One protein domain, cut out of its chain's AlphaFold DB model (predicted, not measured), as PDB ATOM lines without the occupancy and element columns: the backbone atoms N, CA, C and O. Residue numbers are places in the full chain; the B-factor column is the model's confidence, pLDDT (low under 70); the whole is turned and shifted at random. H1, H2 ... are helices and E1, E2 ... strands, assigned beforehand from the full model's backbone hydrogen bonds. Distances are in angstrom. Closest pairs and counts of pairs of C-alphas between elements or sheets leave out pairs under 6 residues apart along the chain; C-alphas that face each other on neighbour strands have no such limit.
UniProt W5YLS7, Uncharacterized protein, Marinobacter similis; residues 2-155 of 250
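What this domain is: This is residues 2 to 155 of the 250 residues of an uncharacterized protein of Marinobacter similis (UniProt W5YLS7). A long, strongly twisted sheet joins two lobes: at one end a three-stranded arm of E6, E7 and E8 with the short helix H1 over it, at the other a head where E2 and E5 make one wall and E3 and E4 another, open between E4 and E5. The long strands E1 and E6 run side by side from the arm into the head, where the link of residues 86 to 104 also lies. The printed part has 154 residues, one named helix and eight named strands, in the order H1 E1 E2 E3 E4 E5 E6 E7 E8; it is mostly strand, with under half of the residues in named elements. The sheet is branched and its neighbour pairs are antiparallel. The whole is loose, a rod spanning 64 by 31 by 28 A, with a radius of gyration of the C-alphas of 19.2 A.

How they stand to each other: E6, residues 105 to 122, has three neighbours. E1, residues 23 to 37, lies on one side of it, with N 25 and O 112 2.8 A apart, within hydrogen-bond range. E3, residues 61 to 65, and E7, residues 128 to 137, lie on the other side; N 63 and O 107 are 2.9 A apart, and N 113 and O 135 2.8 A. E6, E7 and E8, residues 147 to 154, form a meander, each strand the antiparallel neighbour of the one before; N 134 and O 150 are 2.8 A apart. E3 and E4, residues 70 to 74, are a hairpin, with N 62 and O 73 2.8 A apart. E1 bends by 70 degrees at residue 32 and pairs over residues 34 to 37 with E2, residues 45 to 49; N 36 and O 47 are 2.9 A apart. E5, residues 82 to 85, is on the other side of E2, with N 46 and O 84 2.8 A apart; E4 and E5 are apart. H1, residues 11 to 15, is on the sheet at a height of 8.4 A, only just over E7, with 3 of its 5 C-alphas; its closest C-alpha pair to E6 is Arg 15 and Ala 117, 5.8 A. In H1 every O i to N i+4 pair is within hydrogen-bond range.

Where its parts are: H1 begins at C-alpha 11, (114.533, 98.692, 119.837). E6 measures 47.1 A from first to last C-alpha, E1 37.0 A, E7 26.7 A and E8 19.6 A. E6 begins at C-alpha 105, (132.353, 71.576, 111.437), and E8 ends at C-alpha 154, (100.447, 90.318, 109.647).

The domain as a whole: The C-alphas farthest apart, those of Thr 42 and Gln 125, are 65.5 A apart. The printed part has no cut. The links E2 to E3 and E5 to E6 are long. Mean pLDDT of the printed part is 90.1; residues 2 to 4 and 39 to 42 are under 70.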
ATOM      1  N   ALA A   2     119.446  82.936 129.654       54.09
ATOM      2  CA  ALA A   2     118.705  84.171 129.482       54.09
ATOM      3  C   ALA A   2     118.216  84.647 130.865       54.09
ATOM      4  O   ALA A   2     117.604  83.850 131.576       54.09
ATOM      5  N   ASP A   3     118.575  85.853 131.289       57.88
ATOM      6  CA  ASP A   3     118.156  86.477 132.547       57.88
ATOM      7  C   ASP A   3     116.995  87.467 132.361       57.88
ATOM      8  O   ASP A   3     116.573  88.102 133.327       57.88
ATOM      9  N   GLY A   4     116.461  87.560 131.138       66.75
ATOM     10  CA  GLY A   4     115.329  88.416 130.794       66.75
ATOM     11  C   GLY A   4     115.727  89.856 130.481       66.75
ATOM     12  O   GLY A   4     114.848  90.659 130.189       66.75
ATOM     13  N   THR A   5     117.024  90.180 130.518       75.62
ATOM     14  CA  THR A   5     117.551  91.525 130.225       75.62
ATOM     15  C   THR A   5     118.216  91.618 128.850       75.62
ATOM     16  O   THR A   5     118.796  92.642 128.489       75.62
ATOM     17  N   GLU A   6     118.139  90.560 128.032       79.69
ATOM     18  CA  GLU A   6     118.869  90.457 126.755       79.69
ATOM     19  C   GLU A   6     118.532  91.576 125.771       79.69
ATOM     20  O   GLU A   6     119.320  91.876 124.867       79.69
ATOM     21  N   PHE A   7     117.339  92.150 125.912       86.19
ATOM     22  CA  PHE A   7     116.811  93.174 125.024       86.19
ATOM     23  C   PHE A   7     116.739  94.556 125.665       86.19
ATOM     24  O   PHE A   7     116.321  95.487 124.972       86.19
ATOM     25  N   ASP A   8     117.207  94.717 126.901       85.12
ATOM     26  CA  ASP A   8     117.209  95.999 127.605       85.12
ATOM     27  C   ASP A   8     118.004  97.052 126.821       85.12
ATOM     28  O   ASP A   8     119.134  96.837 126.365       85.12
ATOM     29  N   GLY A   9     117.397  98.219 126.626       83.31
ATOM     30  CA  GLY A   9     117.955  99.317 125.844       83.31
ATOM     31  C   GLY A   9     117.994  99.069 124.333       83.31
ATOM     32  O   GLY A   9     118.618  99.852 123.610       83.31
ATOM     33  N   THR A  10     117.352  98.010 123.827       87.31
ATOM     34  CA  THR A  10     117.256  97.731 122.385       87.31
ATOM     35  C   THR A  10     115.920  98.207 121.801       87.31
ATOM     36  O   THR A  10     114.930  98.344 122.518       87.31
ATOM     37  N   PRO A  11     115.818  98.395 120.468       86.12
ATOM     38  CA  PRO A  11     114.533  98.692 119.837       86.12
ATOM     39  C   PRO A  11     113.456  97.623 120.079       86.12
ATOM     40  O   PRO A  11     112.275  97.937 119.963       86.12
ATOM     41  N   ILE A  12     113.842  96.379 120.391       91.12
ATOM     42  CA  ILE A  12     112.906  95.269 120.617       91.12
ATOM     43  C   ILE A  12     112.144  95.470 121.930       91.12
ATOM     44  O   ILE A  12     110.924  95.356 121.907       91.12
ATOM     45  N   GLU A  13     112.816  95.860 123.019       88.69
ATOM     46  CA  GLU A  13     112.178  96.140 124.322       88.69
ATOM     47  C   GLU A  13     111.015  97.129 124.176       88.69
ATOM     48  O   GLU A  13     109.917  96.893 124.667       88.69
ATOM     49  N   SER A  14     111.230  98.214 123.428       87.00
ATOM     50  CA  SER A  14     110.208  99.252 123.242       87.00
ATOM     51  C   SER A  14     109.080  98.889 122.271       87.00
ATOM     52  O   SER A  14     108.042  99.548 122.269       87.00
ATOM     53  N   ARG A  15     109.297  97.903 121.392       91.25
ATOM     54  CA  ARG A  15     108.367  97.557 120.305       91.25
ATOM     55  C   ARG A  15     107.566  96.297 120.580       91.25
ATOM     56  O   ARG A  15     106.480  96.164 120.023       91.25
ATOM     57  N   ALA A  16     108.122  95.365 121.348       93.81
ATOM     58  CA  ALA A  16     107.450  94.124 121.676       93.81
ATOM     59  C   ALA A  16     106.120  94.420 122.376       93.81
ATOM     60  O   ALA A  16     106.028  95.258 123.275       93.81
ATOM     61  N   LEU A  17     105.072  93.746 121.919       92.94
ATOM     62  CA  LEU A  17     103.736  93.889 122.456       92.94
ATOM     63  C   LEU A  17     103.725  93.416 123.910       92.94
ATOM     64  O   LEU A  17     104.004  92.254 124.196       92.94
ATOM     65  N   ILE A  18     103.344  94.315 124.813       89.44
ATOM     66  CA  ILE A  18     103.169  93.994 126.229       89.44
ATOM     67  C   ILE A  18     102.189  92.823 126.371       89.44
ATOM     68  O   ILE A  18     101.112  92.830 125.777       89.44
ATOM     69  N   GLY A  19     102.572  91.831 127.176       88.88
ATOM     70  CA  GLY A  19     101.791  90.616 127.383       88.88
ATOM     71  C   GLY A  19     101.991  89.543 126.310       88.88
ATOM     72  O   GLY A  19     101.350  88.507 126.392       88.88
ATOM     73  N   SER A  20     102.849  89.759 125.308       93.50
ATOM     74  CA  SER A  20     103.338  88.697 124.421       93.50
ATOM     75  C   SER A  20     104.809  88.403 124.678       93.50
ATOM     76  O   SER A  20     105.591  89.301 124.988       93.50
ATOM     77  N   ASP A  21     105.182  87.147 124.488       94.62
ATOM     78  CA  ASP A  21     106.546  86.682 124.668       94.62
ATOM     79  C   ASP A  21     107.466  87.089 123.512       94.62
ATOM     80  O   ASP A  21     107.046  87.350 122.378       94.62
ATOM     81  N   VAL A  22     108.766  87.074 123.808       94.44
ATOM     82  CA  VAL A  22     109.852  87.260 122.847       94.44
ATOM     83  C   VAL A  22     110.672  85.971 122.772       94.44
ATOM     84  O   VAL A  22     111.143  85.461 123.786       94.44
ATOM     85  N   LEU A  23     110.879  85.444 121.563       93.81
ATOM     86  CA  LEU A  23     111.676  84.237 121.332       93.81
ATOM     87  C   LEU A  23     113.025  84.580 120.703       93.81
ATOM     88  O   LEU A  23     113.093  84.921 119.523       93.81
ATOM     89  N   ALA A  24     114.106  84.404 121.458       93.50
ATOM     90  CA  ALA A  24     115.468  84.482 120.941       93.50
ATOM     91  C   ALA A  24     115.964  83.098 120.486       93.50
ATOM     92  O   ALA A  24     115.915  82.131 121.242       93.50
ATOM     93  N   VAL A  25     116.486  83.001 119.262       92.81
ATOM     94  CA  VAL A  25     117.055  81.769 118.696       92.81
ATOM     95  C   VAL A  25     118.462  82.042 118.186       92.81
ATOM     96  O   VAL A  25     118.658  82.840 117.269       92.81
ATOM     97  N   GLN A  26     119.436  81.331 118.745       92.50
ATOM     98  CA  GLN A  26     120.826  81.340 118.300       92.50
ATOM     99  C   GLN A  26     121.200  79.956 117.776       92.50
ATOM    100  O   GLN A  26     120.869  78.947 118.401       92.50
ATOM    101  N   ARG A  27     121.859  79.888 116.618       92.31
ATOM    102  CA  ARG A  27     122.257  78.615 116.002       92.31
ATOM    103  C   ARG A  27     123.468  78.767 115.089       92.31
ATOM    104  O   ARG A  27     123.729  79.850 114.570       92.31
ATOM    105  N   GLY A  28     124.145  77.649 114.845       93.00
ATOM    106  CA  GLY A  28     125.029  77.493 113.695       93.00
ATOM    107  C   GLY A  28     124.226  77.174 112.436       93.00
ATOM    108  O   GLY A  28     123.349  76.309 112.450       93.00
ATOM    109  N   GLU A  29     124.509  77.880 111.351       93.81
ATOM    110  CA  GLU A  29     124.004  77.603 110.013       93.81
ATOM    111  C   GLU A  29     125.080  76.865 109.222       93.81
ATOM    112  O   GLU A  29     126.245  77.271 109.209       93.81
ATOM    113  N   SER A  30     124.688  75.755 108.598       92.44
ATOM    114  CA  SER A  30     125.599  74.935 107.804       92.44
ATOM    115  C   SER A  30     126.172  75.734 106.639       92.44
ATOM    116  O   SER A  30     125.427  76.395 105.918       92.44
ATOM    117  N   VAL A  31     127.481  75.610 106.450       94.12
ATOM    118  CA  VAL A  31     128.233  76.137 105.310       94.12
ATOM    119  C   VAL A  31     129.208  75.067 104.830       94.12
ATOM    120  O   VAL A  31     129.613  74.198 105.606       94.12
ATOM    121  N   GLU A  32     129.608  75.130 103.570       92.25
ATOM    122  CA  GLU A  32     130.654  74.286 102.994       92.25
ATOM    123  C   GLU A  32     132.033  74.922 103.241       92.25
ATOM    124  O   GLU A  32     132.718  75.387 102.326       92.25
ATOM    125  N   VAL A  33     132.425  74.986 104.517       92.69
ATOM    126  CA  VAL A  33     133.772  75.362 104.965       92.69
ATOM    127  C   VAL A  33     134.286  74.274 105.900       92.69
ATOM    128  O   VAL A  33     133.617  73.883 106.854       92.69
ATOM    129  N   GLU A  34     135.489  73.792 105.626       91.44
ATOM    130  CA  GLU A  34     136.134  72.704 106.348       91.44
ATOM    131  C   GLU A  34     137.424  73.186 106.997       91.44
ATOM    132  O   GLU A  34     138.137  74.054 106.481       91.44
ATOM    133  N   VAL A  35     137.739  72.577 108.132       89.75
ATOM    134  CA  VAL A  35     139.018  72.746 108.806       89.75
ATOM    135  C   VAL A  35     140.066  71.905 108.087       89.75
ATOM    136  O   VAL A  35     139.900  70.704 107.912       89.75
ATOM    137  N   THR A  36     141.173  72.525 107.682       89.00
ATOM    138  CA  THR A  36     142.266  71.835 106.968       89.00
ATOM    139  C   THR A  36     143.557  71.730 107.779       89.00
ATOM    140  O   THR A  36     144.508  71.081 107.344       89.00
ATOM    141  N   GLY A  37     143.614  72.349 108.964       83.69
ATOM    142  CA  GLY A  37     144.743  72.222 109.884       83.69
ATOM    143  C   GLY A  37     144.995  73.437 110.780       83.69
ATOM    144  O   GLY A  37     144.185  74.354 110.893       83.69
ATOM    145  N   ASN A  38     146.170  73.441 111.420       76.19
ATOM    146  CA  ASN A  38     146.630  74.450 112.389       76.19
ATOM    147  C   ASN A  38     145.668  74.713 113.558       76.19
ATOM    148  O   ASN A  38     145.594  75.805 114.106       76.19
ATOM    149  N   VAL A  39     144.970  73.678 113.973       64.31
ATOM    150  CA  VAL A  39     143.903  73.713 114.977       64.31
ATOM    151  C   VAL A  39     144.390  73.574 116.407       64.31
ATOM    152  O   VAL A  39     143.589  73.430 117.322       64.31
ATOM    153  N   THR A  40     145.706  73.600 116.621       67.62
ATOM    154  CA  THR A  40     146.252  73.462 117.967       67.62
ATOM    155  C   THR A  40     145.765  74.633 118.831       67.62
ATOM    156  O   THR A  40     145.970  75.793 118.452       67.62
ATOM    157  N   PRO A  41     145.192  74.379 120.021       65.19
ATOM    158  CA  PRO A  41     144.581  75.409 120.867       65.19
ATOM    159  C   PRO A  41     145.588  76.435 121.400       65.19
ATOM    160  O   PRO A  41     145.243  77.366 122.114       65.19
ATOM    161  N   THR A  42     146.870  76.296 121.072       68.19
ATOM    162  CA  THR A  42     147.926  77.231 121.457       68.19
ATOM    163  C   THR A  42     148.102  78.414 120.505       68.19
ATOM    164  O   THR A  42     148.949  79.264 120.790       68.19
ATOM    165  N   ASN A  43     147.365  78.490 119.390       80.19
ATOM    166  CA  ASN A  43     147.588  79.516 118.373       80.19
ATOM    167  C   ASN A  43     146.292  80.192 117.873       80.19
ATOM    168  O   ASN A  43     145.212  79.623 117.952       80.19
ATOM    169  N   ALA A  44     146.435  81.414 117.347       87.00
ATOM    170  CA  ALA A  44     145.328  82.303 116.976       87.00
ATOM    171  C   ALA A  44     144.866  82.161 115.516       87.00
ATOM    172  O   ALA A  44     144.279  83.094 114.969       87.00
ATOM    173  N   ASN A  45     145.193  81.054 114.854       89.88
ATOM    174  CA  ASN A  45     144.978  80.855 113.428       89.88
ATOM    175  C   ASN A  45     144.332  79.494 113.187       89.88
ATOM    176  O   ASN A  45     144.797  78.488 113.704       89.88
ATOM    177  N   LEU A  46     143.332  79.450 112.324       89.75
ATOM    178  CA  LEU A  46     142.654  78.240 111.889       89.75
ATOM    179  C   LEU A  46     142.869  78.091 110.383       89.75
ATOM    180  O   LEU A  46     142.630  79.058 109.656       89.75
ATOM    181  N   GLN A  47     143.345  76.935 109.907       90.94
ATOM    182  CA  GLN A  47     143.387  76.703 108.462       90.94
ATOM    183  C   GLN A  47     142.034  76.194 107.982       90.94
ATOM    184  O   GLN A  47     141.502  75.235 108.543       90.94
ATOM    185  N   VAL A  48     141.506  76.805 106.928       92.44
ATOM    186  CA  VAL A  48     140.209  76.461 106.349       92.44
ATOM    187  C   VAL A  48     140.259  76.419 104.824       92.44
ATOM    188  O   VAL A  48     141.041  77.131 104.186       92.44
ATOM    189  N   ALA A  49     139.401  75.588 104.243       92.88
ATOM    190  CA  ALA A  49     139.138  75.528 102.807       92.88
ATOM    191  C   ALA A  49     137.645  75.260 102.565       92.88
ATOM    192  O   ALA A  49     136.957  74.755 103.444       92.88
ATOM    193  N   GLY A  50     137.139  75.592 101.380       92.75
ATOM    194  CA  GLY A  50     135.758  75.291 101.003       92.75
ATOM    195  C   GLY A  50     135.169  76.320 100.038       92.75
ATOM    196  O   GLY A  50     135.706  77.428  99.932       92.75
ATOM    197  N   PRO A  51     134.107  75.961  99.301       92.12
ATOM    198  CA  PRO A  51     133.468  76.856  98.336       92.12
ATOM    199  C   PRO A  51     132.730  78.035  98.987       92.12
ATOM    200  O   PRO A  51     132.588  79.071  98.343       92.12
ATOM    201  N   ASP A  52     132.329  77.923 100.257       94.62
ATOM    202  CA  ASP A  52     131.550  78.956 100.955       94.62
ATOM    203  C   ASP A  52     132.409  79.968 101.736       94.62
ATOM    204  O   ASP A  52     131.879  80.806 102.467       94.62
ATOM    205  N   ILE A  53     133.739  79.938 101.592       91.75
ATOM    206  CA  ILE A  53     134.635  80.876 102.296       91.75
ATOM    207  C   ILE A  53     134.298  82.335 101.980       91.75
ATOM    208  O   ILE A  53     134.332  83.178 102.875       91.75
ATOM    209  N   ASP A  54     133.926  82.622 100.733       91.12
ATOM    210  CA  ASP A  54     133.624  83.978 100.270       91.12
ATOM    211  C   ASP A  54     132.291  84.523 100.828       91.12
ATOM    212  O   ASP A  54     131.961  85.690 100.618       91.12
ATOM    213  N   LEU A  55     131.521  83.704 101.563       91.25
ATOM    214  CA  LEU A  55     130.336  84.151 102.304       91.25
ATOM    215  C   LEU A  55     130.683  84.844 103.627       91.25
ATOM    216  O   LEU A  55     129.800  85.449 104.238       91.25
ATOM    217  N   PHE A  56     131.937  84.742 104.071       93.25
ATOM    218  CA  PHE A  56     132.412  85.329 105.315       93.25
ATOM    219  C   PHE A  56     133.176  86.624 105.063       93.25
ATOM    220  O   PHE A  56     133.858  86.808 104.058       93.25
ATOM    221  N   SER A  57     133.094  87.530 106.026       93.44
ATOM    222  CA  SER A  57     133.830  88.787 106.074       93.44
ATOM    223  C   SER A  57     134.576  88.933 107.398       93.44
ATOM    224  O   SER A  57     134.281  88.274 108.398       93.44
ATOM    225  N   GLN A  58     135.571  89.822 107.422       93.88
ATOM    226  CA  GLN A  58     136.212  90.204 108.680       93.88
ATOM    227  C   GLN A  58     135.142  90.694 109.668       93.88
ATOM    228  O   GLN A  58     134.276  91.491 109.311       93.88
ATOM    229  N   ASN A  59     135.269  90.280 110.927       93.69
ATOM    230  CA  ASN A  59     134.339  90.494 112.036       93.69
ATOM    231  C   ASN A  59     133.087  89.614 112.065       93.69
ATOM    232  O   ASN A  59     132.320  89.756 113.024       93.69
ATOM    233  N   ASP A  60     132.909  88.693 111.120       94.06
ATOM    234  CA  ASP A  60     131.869  87.675 111.246       94.06
ATOM    235  C   ASP A  60     132.169  86.727 112.407       94.06
ATOM    236  O   ASP A  60     133.329  86.468 112.748       94.06
ATOM    237  N   ILE A  61     131.100  86.224 113.021       94.94
ATOM    238  CA  ILE A  61     131.172  85.227 114.086       94.94
ATOM    239  C   ILE A  61     130.963  83.845 113.479       94.94
ATOM    240  O   ILE A  61     129.995  83.587 112.758       94.94
ATOM    241  N   VAL A  62     131.880  82.953 113.820       94.31
ATOM    242  CA  VAL A  62     131.928  81.574 113.365       94.31
ATOM    243  C   VAL A  62     131.764  80.666 114.570       94.31
ATOM    244  O   VAL A  62     132.347  80.915 115.625       94.31
ATOM    245  N   LEU A  63     130.973  79.614 114.392       94.75
ATOM    246  CA  LEU A  63     130.892  78.489 115.308       94.75
ATOM    247  C   LEU A  63     131.728  77.345 114.728       94.75
ATOM    248  O   LEU A  63     131.474  76.911 113.605       94.75
ATOM    249  N   ILE A  64     132.699  76.860 115.491       92.62
ATOM    250  CA  ILE A  64     133.413  75.611 115.216       92.62
ATOM    251  C   ILE A  64     132.968  74.568 116.238       92.62
ATOM    252  O   ILE A  64     132.821  74.894 117.414       92.62
ATOM    253  N   SER A  65     132.702  73.337 115.809       92.19
ATOM    254  CA  SER A  65     132.292  72.270 116.729       92.19
ATOM    255  C   SER A  65     132.629  70.880 116.219       92.19
ATOM    256  O   SER A  65     132.506  70.627 115.019       92.19
ATOM    257  N   ASP A  66     132.881  69.957 117.136       90.38
ATOM    258  CA  ASP A  66     132.929  68.517 116.884       90.38
ATOM    259  C   ASP A  66     132.033  67.762 117.887       90.38
ATOM    260  O   ASP A  66     131.005  68.280 118.332       90.38
ATOM    261  N   CYS A  67     132.345  66.495 118.172       87.31
ATOM    262  CA  CYS A  67     131.561  65.679 119.095       87.31
ATOM    263  C   CYS A  67     131.824  65.967 120.583       87.31
ATOM    264  O   CYS A  67     131.001  65.559 121.408       87.31
ATOM    265  N   GLU A  68     132.919  66.655 120.913       88.56
ATOM    266  CA  GLU A  68     133.373  66.914 122.283       88.56
ATOM    267  C   GLU A  68     133.169  68.375 122.692       88.56
ATOM    268  O   GLU A  68     132.748  68.633 123.822       88.56
ATOM    269  N   ALA A  69     133.413  69.328 121.784       88.62
ATOM    270  CA  ALA A  69     133.347  70.751 122.102       88.62
ATOM    271  C   ALA A  69     132.769  71.613 120.974       88.62
ATOM    272  O   ALA A  69     132.621  71.199 119.820       88.62
ATOM    273  N   ALA A  70     132.440  72.851 121.340       91.00
ATOM    274  CA  ALA A  70     132.087  73.909 120.411       91.00
ATOM    275  C   ALA A  70     132.626  75.258 120.905       91.00
ATOM    276  O   ALA A  70     132.488  75.589 122.083       91.00
ATOM    277  N   ASP A  71     133.179  76.056 119.993       92.25
ATOM    278  CA  ASP A  71     133.689  77.400 120.251       92.25
ATOM    279  C   ASP A  71     133.087  78.413 119.278       92.25
ATOM    280  O   ASP A  71     132.918  78.151 118.087       92.25
ATOM    281  N   LEU A  72     132.819  79.613 119.788       94.12
ATOM    282  CA  LEU A  72     132.467  80.780 118.987       94.12
ATOM    283  C   LEU A  72     133.656  81.731 118.945       94.12
ATOM    284  O   LEU A  72     134.184  82.112 119.991       94.12
ATOM    285  N   PHE A  73     134.035  82.172 117.752       93.94
ATOM    286  CA  PHE A  73     135.044  83.213 117.597       93.94
ATOM    287  C   PHE A  73     134.695  84.162 116.459       93.94
ATOM    288  O   PHE A  73     133.998  83.824 115.504       93.94
ATOM    289  N   ARG A  74     135.212  85.379 116.565       95.25
ATOM    290  CA  ARG A  74     135.130  86.410 115.545       95.25
ATOM    291  C   ARG A  74     136.373  86.372 114.659       95.25
ATOM    292  O   ARG A  74     137.500  86.399 115.166       95.25
ATOM    293  N   ILE A  75     136.178  86.365 113.340       95.12
ATOM    294  CA  ILE A  75     137.277  86.413 112.368       95.12
ATOM    295  C   ILE A  75     137.939  87.797 112.436       95.12
ATOM    296  O   ILE A  75     137.339  88.817 112.109       95.12
ATOM    297  N   SER A  76     139.196  87.838 112.865       95.31
ATOM    298  CA  SER A  76     140.006  89.058 112.976       95.31
ATOM    299  C   SER A  76     140.797  89.392 111.707       95.31
ATOM    300  O   SER A  76     141.204  90.540 111.529       95.31
ATOM    301  N   SER A  77     141.026  88.422 110.818       93.44
ATOM    302  CA  SER A  77     141.665  88.632 109.511       93.44
ATOM    303  C   SER A  77     140.635  88.931 108.422       93.44
ATOM    304  O   SER A  77     139.437  88.764 108.623       93.44
ATOM    305  N   ASN A  78     141.103  89.330 107.237       92.25
ATOM    306  CA  ASN A  78     140.287  89.174 106.037       92.25
ATOM    307  C   ASN A  78     140.180  87.668 105.733       92.25
ATOM    308  O   ASN A  78     141.235  87.043 105.575       92.25
ATOM    309  N   PRO A  79     138.983  87.060 105.727       87.00
ATOM    310  CA  PRO A  79     138.854  85.639 105.446       87.00
ATOM    311  C   PRO A  79     139.262  85.340 104.001       87.00
ATOM    312  O   PRO A  79     138.856  86.013 103.059       87.00
ATOM    313  N   SER A  80     140.098  84.320 103.835       86.62
ATOM    314  CA  SER A  80     140.445  83.720 102.549       86.62
ATOM    315  C   SER A  80     140.656  82.223 102.746       86.62
ATOM    316  O   SER A  80     140.813  81.764 103.881       86.62
ATOM    317  N   SER A  81     140.717  81.461 101.651       82.69
ATOM    318  CA  SER A  81     141.246  80.095 101.716       82.69
ATOM    319  C   SER A  81     142.671  80.121 102.277       82.69
ATOM    320  O   SER A  81     143.428  81.069 102.027       82.69
ATOM    321  N   GLY A  82     143.018  79.124 103.085       87.56
ATOM    322  CA  GLY A  82     144.238  79.134 103.879       87.56
ATOM    323  C   GLY A  82     143.921  79.475 105.323       87.56
ATOM    324  O   GLY A  82     143.496  78.598 106.048       87.56
ATOM    325  N   THR A  83     144.147  80.711 105.776       90.38
ATOM    326  CA  THR A  83     144.170  81.033 107.216       90.38
ATOM    327  C   THR A  83     143.111  82.042 107.645       90.38
ATOM    328  O   THR A  83     143.089  83.171 107.156       90.38
ATOM    329  N   TRP A  84     142.318  81.685 108.652       93.38
ATOM    330  CA  TRP A  84     141.484  82.609 109.419       93.38
ATOM    331  C   TRP A  84     142.117  82.889 110.781       93.38
ATOM    332  O   TRP A  84     142.377  81.968 111.553       93.38
ATOM    333  N   ALA A  85     142.356  84.160 111.100       93.69
ATOM    334  CA  ALA A  85     142.884  84.560 112.401       93.69
ATOM    335  C   ALA A  85     141.754  84.942 113.366       93.69
ATOM    336  O   ALA A  85     140.817  85.632 112.967       93.69
ATOM    337  N   HIS A  86     141.891  84.626 114.652       93.75
ATOM    338  CA  HIS A  86     140.957  84.994 115.726       93.75
ATOM    339  C   HIS A  86     141.693  85.682 116.892       93.75
ATOM    340  O   HIS A  86     141.775  85.191 118.011       93.75
ATOM    341  N   ALA A  87     142.305  86.834 116.627       93.62
ATOM    342  CA  ALA A  87     143.137  87.533 117.601       93.62
ATOM    343  C   ALA A  87     142.350  88.154 118.780       93.62
ATOM    344  O   ALA A  87     141.167  88.487 118.669       93.62
ATOM    345  N   ASN A  88     143.056  88.378 119.900       92.94
ATOM    346  CA  ASN A  88     142.524  88.914 121.167       92.94
ATOM    347  C   ASN A  88     141.949  90.338 121.079       92.94
ATOM    348  O   ASN A  88     141.280  90.789 121.997       92.94
ATOM    349  N   ASN A  89     142.232  91.096 120.018       91.25
ATOM    350  CA  ASN A  89     141.710  92.459 119.887       91.25
ATOM    351  C   ASN A  89     140.198  92.495 119.606       91.25
ATOM    352  O   ASN A  89     139.582  93.540 119.796       91.25
ATOM    353  N   VAL A  90     139.617  91.386 119.134       92.94
ATOM    354  CA  VAL A  90     138.177  91.265 118.840       92.94
ATOM    355  C   VAL A  90     137.546  89.988 119.411       92.94
ATOM    356  O   VAL A  90     136.389  89.694 119.122       92.94
ATOM    357  N   ASN A  91     138.299  89.240 120.219       93.38
ATOM    358  CA  ASN A  91     137.876  88.005 120.874       93.38
ATOM    359  C   ASN A  91     138.272  88.028 122.353       93.38
ATOM    360  O   ASN A  91     139.249  88.673 122.724       93.38
ATOM    361  N   SER A  92     137.551  87.280 123.188       91.81
ATOM    362  CA  SER A  92     137.901  87.081 124.604       91.81
ATOM    363  C   SER A  92     139.162  86.228 124.798       91.81
ATOM    364  O   SER A  92     139.804  86.297 125.844       91.81
ATOM    365  N   SER A  93     139.506  85.426 123.792       90.38
ATOM    366  CA  SER A  93     140.664  84.544 123.744       90.38
ATOM    367  C   SER A  93     141.156  84.428 122.301       90.38
ATOM    368  O   SER A  93     140.371  84.489 121.359       90.38
ATOM    369  N   ASN A  94     142.456  84.214 122.125       90.19
ATOM    370  CA  ASN A  94     143.099  83.912 120.848       90.19
ATOM    371  C   ASN A  94     143.425  82.420 120.727       90.19
ATOM    372  O   ASN A  94     144.432  82.038 120.131       90.19
ATOM    373  N   ARG A  95     142.616  81.618 121.414       88.81
ATOM    374  CA  ARG A  95     142.694  80.172 121.521       88.81
ATOM    375  C   ARG A  95     141.281  79.629 121.496       88.81
ATOM    376  O   ARG A  95     140.430  80.137 122.230       88.81
ATOM    377  N   VAL A  96     141.091  78.583 120.712       87.56
ATOM    378  CA  VAL A  96     139.969  77.656 120.848       87.56
ATOM    379  C   VAL A  96     140.123  76.810 122.116       87.56
ATOM    380  O   VAL A  96     141.227  76.683 122.656       87.56
ATOM    381  N   SER A  97     139.017  76.264 122.619       89.12
ATOM    382  CA  SER A  97     138.994  75.487 123.865       89.12
ATOM    383  C   SER A  97     139.716  74.143 123.751       89.12
ATOM    384  O   SER A  97     140.239  73.647 124.752       89.12
ATOM    385  N   GLN A  98     139.811  73.597 122.535       87.62
ATOM    386  CA  GLN A  98     140.500  72.346 122.237       87.62
ATOM    387  C   GLN A  98     141.129  72.319 120.841       87.62
ATOM    388  O   GLN A  98     141.034  73.279 120.080       87.62
ATOM    389  N   GLU A  99     141.787  71.207 120.516       86.94
ATOM    390  CA  GLU A  99     142.231  70.922 119.153       86.94
ATOM    391  C   GLU A  99     141.067  70.381 118.317       86.94
ATOM    392  O   GLU A  99     140.479  69.370 118.678       86.94
ATOM    393  N   TYR A 100     140.749  71.052 117.209       87.69
ATOM    394  CA  TYR A 100     139.675  70.654 116.289       87.69
ATOM    395  C   TYR A 100     140.226  69.963 115.046       87.69
ATOM    396  O   TYR A 100     140.882  70.605 114.239       87.69
ATOM    397  N   THR A 101     139.957  68.684 114.830       83.44
ATOM    398  CA  THR A 101     140.474  67.971 113.650       83.44
ATOM    399  C   THR A 101     139.618  68.186 112.390       83.44
ATOM    400  O   THR A 101     138.758  69.063 112.341       83.44
ATOM    401  N   ASP A 102     139.902  67.440 111.322       80.25
ATOM    402  CA  ASP A 102     139.209  67.509 110.026       80.25
ATOM    403  C   ASP A 102     137.746  67.022 110.072       80.25
ATOM    404  O   ASP A 102     136.989  67.222 109.125       80.25
ATOM    405  N   ASP A 103     137.319  66.427 111.183       85.81
ATOM    406  CA  ASP A 103     135.929  66.082 111.487       85.81
ATOM    407  C   ASP A 103     135.130  67.234 112.125       85.81
ATOM    408  O   ASP A 103     133.898  67.146 112.238       85.81
ATOM    409  N   ALA A 104     135.802  68.324 112.510       90.44
ATOM    410  CA  ALA A 104     135.151  69.517 113.018       90.44
ATOM    411  C   ALA A 104     134.364  70.236 111.918       90.44
ATOM    412  O   ALA A 104     134.741  70.299 110.747       90.44
ATOM    413  N   ARG A 105     133.249  70.837 112.321       91.81
ATOM    414  CA  ARG A 105     132.353  71.576 111.437       91.81
ATOM    415  C   ARG A 105     132.489  73.061 111.675       91.81
ATOM    416  O   ARG A 105     132.384  73.512 112.814       91.81
ATOM    417  N   ILE A 106     132.630  73.807 110.586       93.25
ATOM    418  CA  ILE A 106     132.476  75.256 110.577       93.25
ATOM    419  C   ILE A 106     131.031  75.592 110.233       93.25
ATOM    420  O   ILE A 106     130.445  75.051 109.297       93.25
ATOM    421  N   MET A 107     130.448  76.488 111.016       95.12
ATOM    422  CA  MET A 107     129.098  76.994 110.829       95.12
ATOM    423  C   MET A 107     129.101  78.510 110.952       95.12
ATOM    424  O   MET A 107     129.814  79.095 111.774       95.12
ATOM    425  N   ARG A 108     128.244  79.163 110.172       94.06
ATOM    426  CA  ARG A 108     127.969  80.586 110.353       94.06
ATOM    427  C   ARG A 108     127.106  80.770 111.595       94.06
ATOM    428  O   ARG A 108     126.082  80.108 111.731       94.06
ATOM    429  N   PHE A 109     127.480  81.669 112.498       95.50
ATOM    430  CA  PHE A 109     126.620  81.970 113.638       95.50
ATOM    431  C   PHE A 109     125.458  82.881 113.220       95.50
ATOM    432  O   PHE A 109     125.653  83.878 112.527       95.50
ATOM    433  N   SER A 110     124.249  82.542 113.661       94.56
ATOM    434  CA  SER A 110     123.018  83.282 113.388       94.56
ATOM    435  C   SER A 110     122.251  83.486 114.687       94.56
ATOM    436  O   SER A 110     122.118  82.561 115.491       94.56
ATOM    437  N   ALA A 111     121.746  84.701 114.895       94.75
ATOM    438  CA  ALA A 111     120.973  85.078 116.071       94.75
ATOM    439  C   ALA A 111     119.748  85.889 115.639       94.75
ATOM    440  O   ALA A 111     119.876  86.991 115.103       94.75
ATOM    441  N   ASN A 112     118.567  85.326 115.872       95.62
ATOM    442  CA  ASN A 112     117.285  85.905 115.496       95.62
ATOM    443  C   ASN A 112     116.391  86.061 116.721       95.62
ATOM    444  O   ASN A 112     116.482  85.285 117.668       95.62
ATOM    445  N   VAL A 113     115.501  87.041 116.672       96.25
ATOM    446  CA  VAL A 113     114.502  87.306 117.705       96.25
ATOM    447  C   VAL A 113     113.141  87.405 117.049       96.25
ATOM    448  O   VAL A 113     113.009  88.094 116.043       96.25
ATOM    449  N   TYR A 114     112.139  86.745 117.609       97.12
ATOM    450  CA  TYR A 114     110.761  86.807 117.146       97.12
ATOM    451  C   TYR A 114     109.891  87.448 118.216       97.12
ATOM    452  O   TYR A 114     109.967  87.061 119.380       97.12
ATOM    453  N   PHE A 115     109.087  88.429 117.823       97.44
ATOM    454  CA  PHE A 115     108.215  89.166 118.734       97.44
ATOM    455  C   PHE A 115     107.006  89.709 117.980       97.44
ATOM    456  O   PHE A 115     107.074  89.961 116.775       97.44
ATOM    457  N   VAL A 116     105.898  89.889 118.690       97.31
ATOM    458  CA  VAL A 116     104.715  90.569 118.153       97.31
ATOM    459  C   VAL A 116     104.869  92.065 118.382       97.31
ATOM    460  O   VAL A 116     105.310  92.470 119.453       97.31
ATOM    461  N   ALA A 117     104.517  92.884 117.398       96.69
ATOM    462  CA  ALA A 117     104.470  94.334 117.553       96.69
ATOM    463  C   ALA A 117     103.373  94.950 116.683       96.69
ATOM    464  O   ALA A 117     102.873  94.324 115.746       96.69
ATOM    465  N   ASP A 118     103.026  96.195 116.992       94.88
ATOM    466  CA  ASP A 118     102.198  97.031 116.128       94.88
ATOM    467  C   ASP A 118     102.936  97.334 114.810       94.88
ATOM    468  O   ASP A 118     104.140  97.626 114.794       94.88
ATOM    469  N   THR A 119     102.204  97.245 113.702       96.25
ATOM    470  CA  THR A 119     102.686  97.577 112.358       96.25
ATOM    471  C   THR A 119     102.669  99.077 112.067       96.25
ATOM    472  O   THR A 119     103.251  99.515 111.072       96.25
ATOM    473  N   GLY A 120     101.992  99.869 112.905       95.12
ATOM    474  CA  GLY A 120     101.692 101.281 112.668       95.12
ATOM    475  C   GLY A 120     100.619 101.496 111.596       95.12
ATOM    476  O   GLY A 120     100.418 102.626 111.142       95.12
ATOM    477  N   ARG A 121      99.966 100.418 111.149       95.31
ATOM    478  CA  ARG A 121      98.832 100.438 110.226       95.31
ATOM    479  C   ARG A 121      97.565 100.112 110.994       95.31
ATOM    480  O   ARG A 121      97.591  99.328 111.939       95.31
ATOM    481  N   ASN A 122      96.457 100.659 110.511       93.56
ATOM    482  CA  ASN A 122      95.145 100.441 111.097       93.56
ATOM    483  C   ASN A 122      94.224  99.791 110.068       93.56
ATOM    484  O   ASN A 122      94.360 100.034 108.864       93.56
ATOM    485  N   ASP A 123      93.270  99.004 110.550       89.38
ATOM    486  CA  ASP A 123      92.178  98.501 109.722       89.38
ATOM    487  C   ASP A 123      91.215  99.628 109.306       89.38
ATOM    488  O   ASP A 123      91.344 100.795 109.699       89.38
ATOM    489  N   ALA A 124      90.207  99.283 108.503       88.44
ATOM    490  CA  ALA A 124      89.209 100.241 108.028       88.44
ATOM    491  C   ALA A 124      88.374 100.890 109.154       88.44
ATOM    492  O   ALA A 124      87.724 101.911 108.919       88.44
ATOM    493  N   GLN A 125      88.375 100.317 110.358       85.88
ATOM    494  CA  GLN A 125      87.686 100.830 111.543       85.88
ATOM    495  C   GLN A 125      88.626 101.619 112.470       85.88
ATOM    496  O   GLN A 125      88.165 102.189 113.458       85.88
ATOM    497  N   GLY A 126      89.913 101.716 112.127       87.88
ATOM    498  CA  GLY A 126      90.912 102.469 112.872       87.88
ATOM    499  C   GLY A 126      91.602 101.683 113.985       87.88
ATOM    500  O   GLY A 126      92.315 102.315 114.760       87.88
ATOM    501  N   ASN A 127      91.426 100.359 114.068       87.31
ATOM    502  CA  ASN A 127      92.110  99.533 115.068       87.31
ATOM    503  C   ASN A 127      93.490  99.112 114.573       87.31
ATOM    504  O   ASN A 127      93.646  98.755 113.402       87.31
ATOM    505  N   ASP A 128      94.452  99.076 115.487       91.06
ATOM    506  CA  ASP A 128      95.829  98.704 115.187       91.06
ATOM    507  C   ASP A 128      95.911  97.298 114.576       91.06
ATOM    508  O   ASP A 128      95.194  96.355 114.947       91.06
ATOM    509  N   ILE A 129      96.806  97.157 113.609       93.75
ATOM    510  CA  ILE A 129      97.163  95.886 113.000       93.75
ATOM    511  C   ILE A 129      98.512  95.471 113.571       93.75
ATOM    512  O   ILE A 129      99.495  96.207 113.480       93.75
ATOM    513  N   ARG A 130      98.567  94.263 114.126       95.94
ATOM    514  CA  ARG A 130      99.778  93.674 114.701       95.94
ATOM    515  C   ARG A 130     100.382  92.643 113.759       95.94
ATOM    516  O   ARG A 130      99.683  92.054 112.935       95.94
ATOM    517  N   ALA A 131     101.676  92.400 113.902       97.88
ATOM    518  CA  ALA A 131     102.397  91.407 113.119       97.88
ATOM    519  C   ALA A 131     103.459  90.692 113.955       97.88
ATOM    520  O   ALA A 131     103.962  91.220 114.949       97.88
ATOM    521  N   LEU A 132     103.838  89.498 113.503       98.19
ATOM    522  CA  LEU A 132     105.066  88.848 113.932       98.19
ATOM    523  C   LEU A 132     106.243  89.478 113.187       98.19
ATOM    524  O   LEU A 132     106.299  89.467 111.954       98.19
ATOM    525  N   TYR A 133     107.210  89.960 113.951       98.50
ATOM    526  CA  TYR A 133     108.473  90.483 113.459       98.50
ATOM    527  C   TYR A 133     109.605  89.492 113.709       98.50
ATOM    528  O   TYR A 133     109.584  88.726 114.674       98.50
ATOM    529  N   ARG A 134     110.626  89.550 112.851       97.81
ATOM    530  CA  ARG A 134     111.926  88.912 113.067       97.81
ATOM    531  C   ARG A 134     113.010  89.980 113.125       97.81
ATOM    532  O   ARG A 134     113.249  90.674 112.142       97.81
ATOM    533  N   GLY A 135     113.694  90.079 114.257       96.38
ATOM    534  CA  GLY A 135     114.928  90.837 114.421       96.38
ATOM    535  C   GLY A 135     116.149  89.956 114.161       96.38
ATOM    536  O   GLY A 135     116.443  89.076 114.965       96.38
ATOM    537  N   THR A 136     116.885  90.198 113.080       95.62
ATOM    538  CA  THR A 136     118.173  89.538 112.803       95.62
ATOM    539  C   THR A 136     119.296  90.363 113.423       95.62
ATOM    540  O   THR A 136     119.445  91.538 113.080       95.62
ATOM    541  N   ASN A 137     120.080  89.791 114.340       93.75
ATOM    542  CA  ASN A 137     121.216  90.494 114.937       93.75
ATOM    543  C   ASN A 137     122.313  90.706 113.881       93.75
ATOM    544  O   ASN A 137     122.744  89.762 113.224       93.75
ATOM    545  N   ASN A 138     122.795  91.939 113.757       91.38
ATOM    546  CA  ASN A 138     123.874  92.321 112.848       91.38
ATOM    547  C   ASN A 138     125.260  91.837 113.304       91.38
ATOM    548  O   ASN A 138     126.233  92.017 112.578       91.38
ATOM    549  N   LEU A 139     125.368  91.282 114.519       91.38
ATOM    550  CA  LEU A 139     126.585  90.715 115.114       91.38
ATOM    551  C   LEU A 139     127.793  91.670 115.083       91.38
ATOM    552  O   LEU A 139     128.953  91.248 115.086       91.38
ATOM    553  N   LEU A 140     127.532  92.980 115.094       88.75
ATOM    554  CA  LEU A 140     128.567  94.012 115.086       88.75
ATOM    555  C   LEU A 140     129.497  93.848 116.294       88.75
ATOM    556  O   LEU A 140     129.096  93.349 117.346       88.75
ATOM    557  N   ASN A 141     130.757  94.263 116.158       87.44
ATOM    558  CA  ASN A 141     131.689  94.310 117.287       87.44
ATOM    559  C   ASN A 141     131.397  95.548 118.149       87.44
ATOM    560  O   ASN A 141     132.132  96.532 118.120       87.44
ATOM    561  N   SER A 142     130.253  95.524 118.829       84.81
ATOM    562  CA  SER A 142     129.688  96.630 119.600       84.81
ATOM    563  C   SER A 142     129.101  96.097 120.904       84.81
ATOM    564  O   SER A 142     128.560  94.995 120.933       84.81
ATOM    565  N   ALA A 143     129.184  96.896 121.970       80.56
ATOM    566  CA  ALA A 143     128.579  96.565 123.260       80.56
ATOM    567  C   ALA A 143     127.044  96.535 123.192       80.56
ATOM    568  O   ALA A 143     126.411  95.759 123.898       80.56
ATOM    569  N   THR A 144     126.451  97.361 122.327       83.50
ATOM    570  CA  THR A 144     125.004  97.382 122.101       83.50
ATOM    571  C   THR A 144     124.679  96.598 120.832       83.50
ATOM    572  O   THR A 144     125.231  96.934 119.772       83.50
ATOM    573  N   PRO A 145     123.804  95.577 120.902       86.00
ATOM    574  CA  PRO A 145     123.389  94.830 119.728       86.00
ATOM    575  C   PRO A 145     122.567  95.715 118.786       86.00
ATOM    576  O   PRO A 145     121.869  96.641 119.194       86.00
ATOM    577  N   SER A 146     122.652  95.413 117.496       89.69
ATOM    578  CA  SER A 146     121.878  96.073 116.450       89.69
ATOM    579  C   SER A 146     121.111  95.009 115.685       89.69
ATOM    580  O   SER A 146     121.670  93.958 115.379       89.69
ATOM    581  N   PHE A 147     119.847  95.281 115.369       92.75
ATOM    582  CA  PHE A 147     118.969  94.332 114.694       92.75
ATOM    583  C   PHE A 147     118.449  94.918 113.380       92.75
ATOM    584  O   PHE A 147     118.127  96.105 113.309       92.75
ATOM    585  N   GLN A 148     118.352  94.096 112.335       94.56
ATOM    586  CA  GLN A 148     117.467  94.360 111.195       94.56
ATOM    587  C   GLN A 148     116.117  93.732 111.496       94.56
ATOM    588  O   GLN A 148     116.055  92.539 111.788       94.56
ATOM    589  N   ILE A 149     115.060  94.539 111.492       95.62
ATOM    590  CA  ILE A 149     113.723  94.101 111.882       95.62
ATOM    591  C   ILE A 149     112.858  94.002 110.631       95.62
ATOM    592  O   ILE A 149     112.525  95.024 110.034       95.62
ATOM    593  N   ASP A 150     112.471  92.775 110.297       96.94
ATOM    594  CA  ASP A 150     111.575  92.460 109.190       96.94
ATOM    595  C   ASP A 150     110.192  92.087 109.727       96.94
ATOM    596  O   ASP A 150     110.076  91.332 110.697       96.94
ATOM    597  N   GLU A 151     109.137  92.573 109.078       97.50
ATOM    598  CA  GLU A 151     107.794  92.025 109.264       97.50
ATOM    599  C   GLU A 151     107.699  90.669 108.549       97.50
ATOM    600  O   GLU A 151     108.105  90.549 107.393       97.50
ATOM    601  N   ILE A 152     107.193  89.640 109.233       97.00
ATOM    602  CA  ILE A 152     107.088  88.281 108.681       97.00
ATOM    603  C   ILE A 152     105.655  87.956 108.288       97.00
ATOM    604  O   ILE A 152     105.412  87.460 107.187       97.00
ATOM    605  N   VAL A 153     104.716  88.187 109.204       95.88
ATOM    606  CA  VAL A 153     103.302  87.880 108.992       95.88
ATOM    607  C   VAL A 153     102.428  88.843 109.782       95.88
ATOM    608  O   VAL A 153     102.618  89.031 110.981       95.88
ATOM    609  N   GLU A 154     101.475  89.448 109.086       96.38
ATOM    610  CA  GLU A 154     100.447  90.318 109.647       96.38
ATOM    611  C   GLU A 154      99.335  89.509 110.329       96.38
ATOM    612  O   GLU A 154      99.154  88.323 110.046       96.38
ATOM    613  N   GLY A 155      98.581  90.150 111.221       96.06
ATOM    614  CA  GLY A 155      97.455  89.534 111.912       96.06
ATOM    615  C   GLY A 155      97.897  88.604 113.035       96.06
ATOM    616  O   GLY A 155      97.285  87.566 113.246       96.06
TER     617      GLY A 155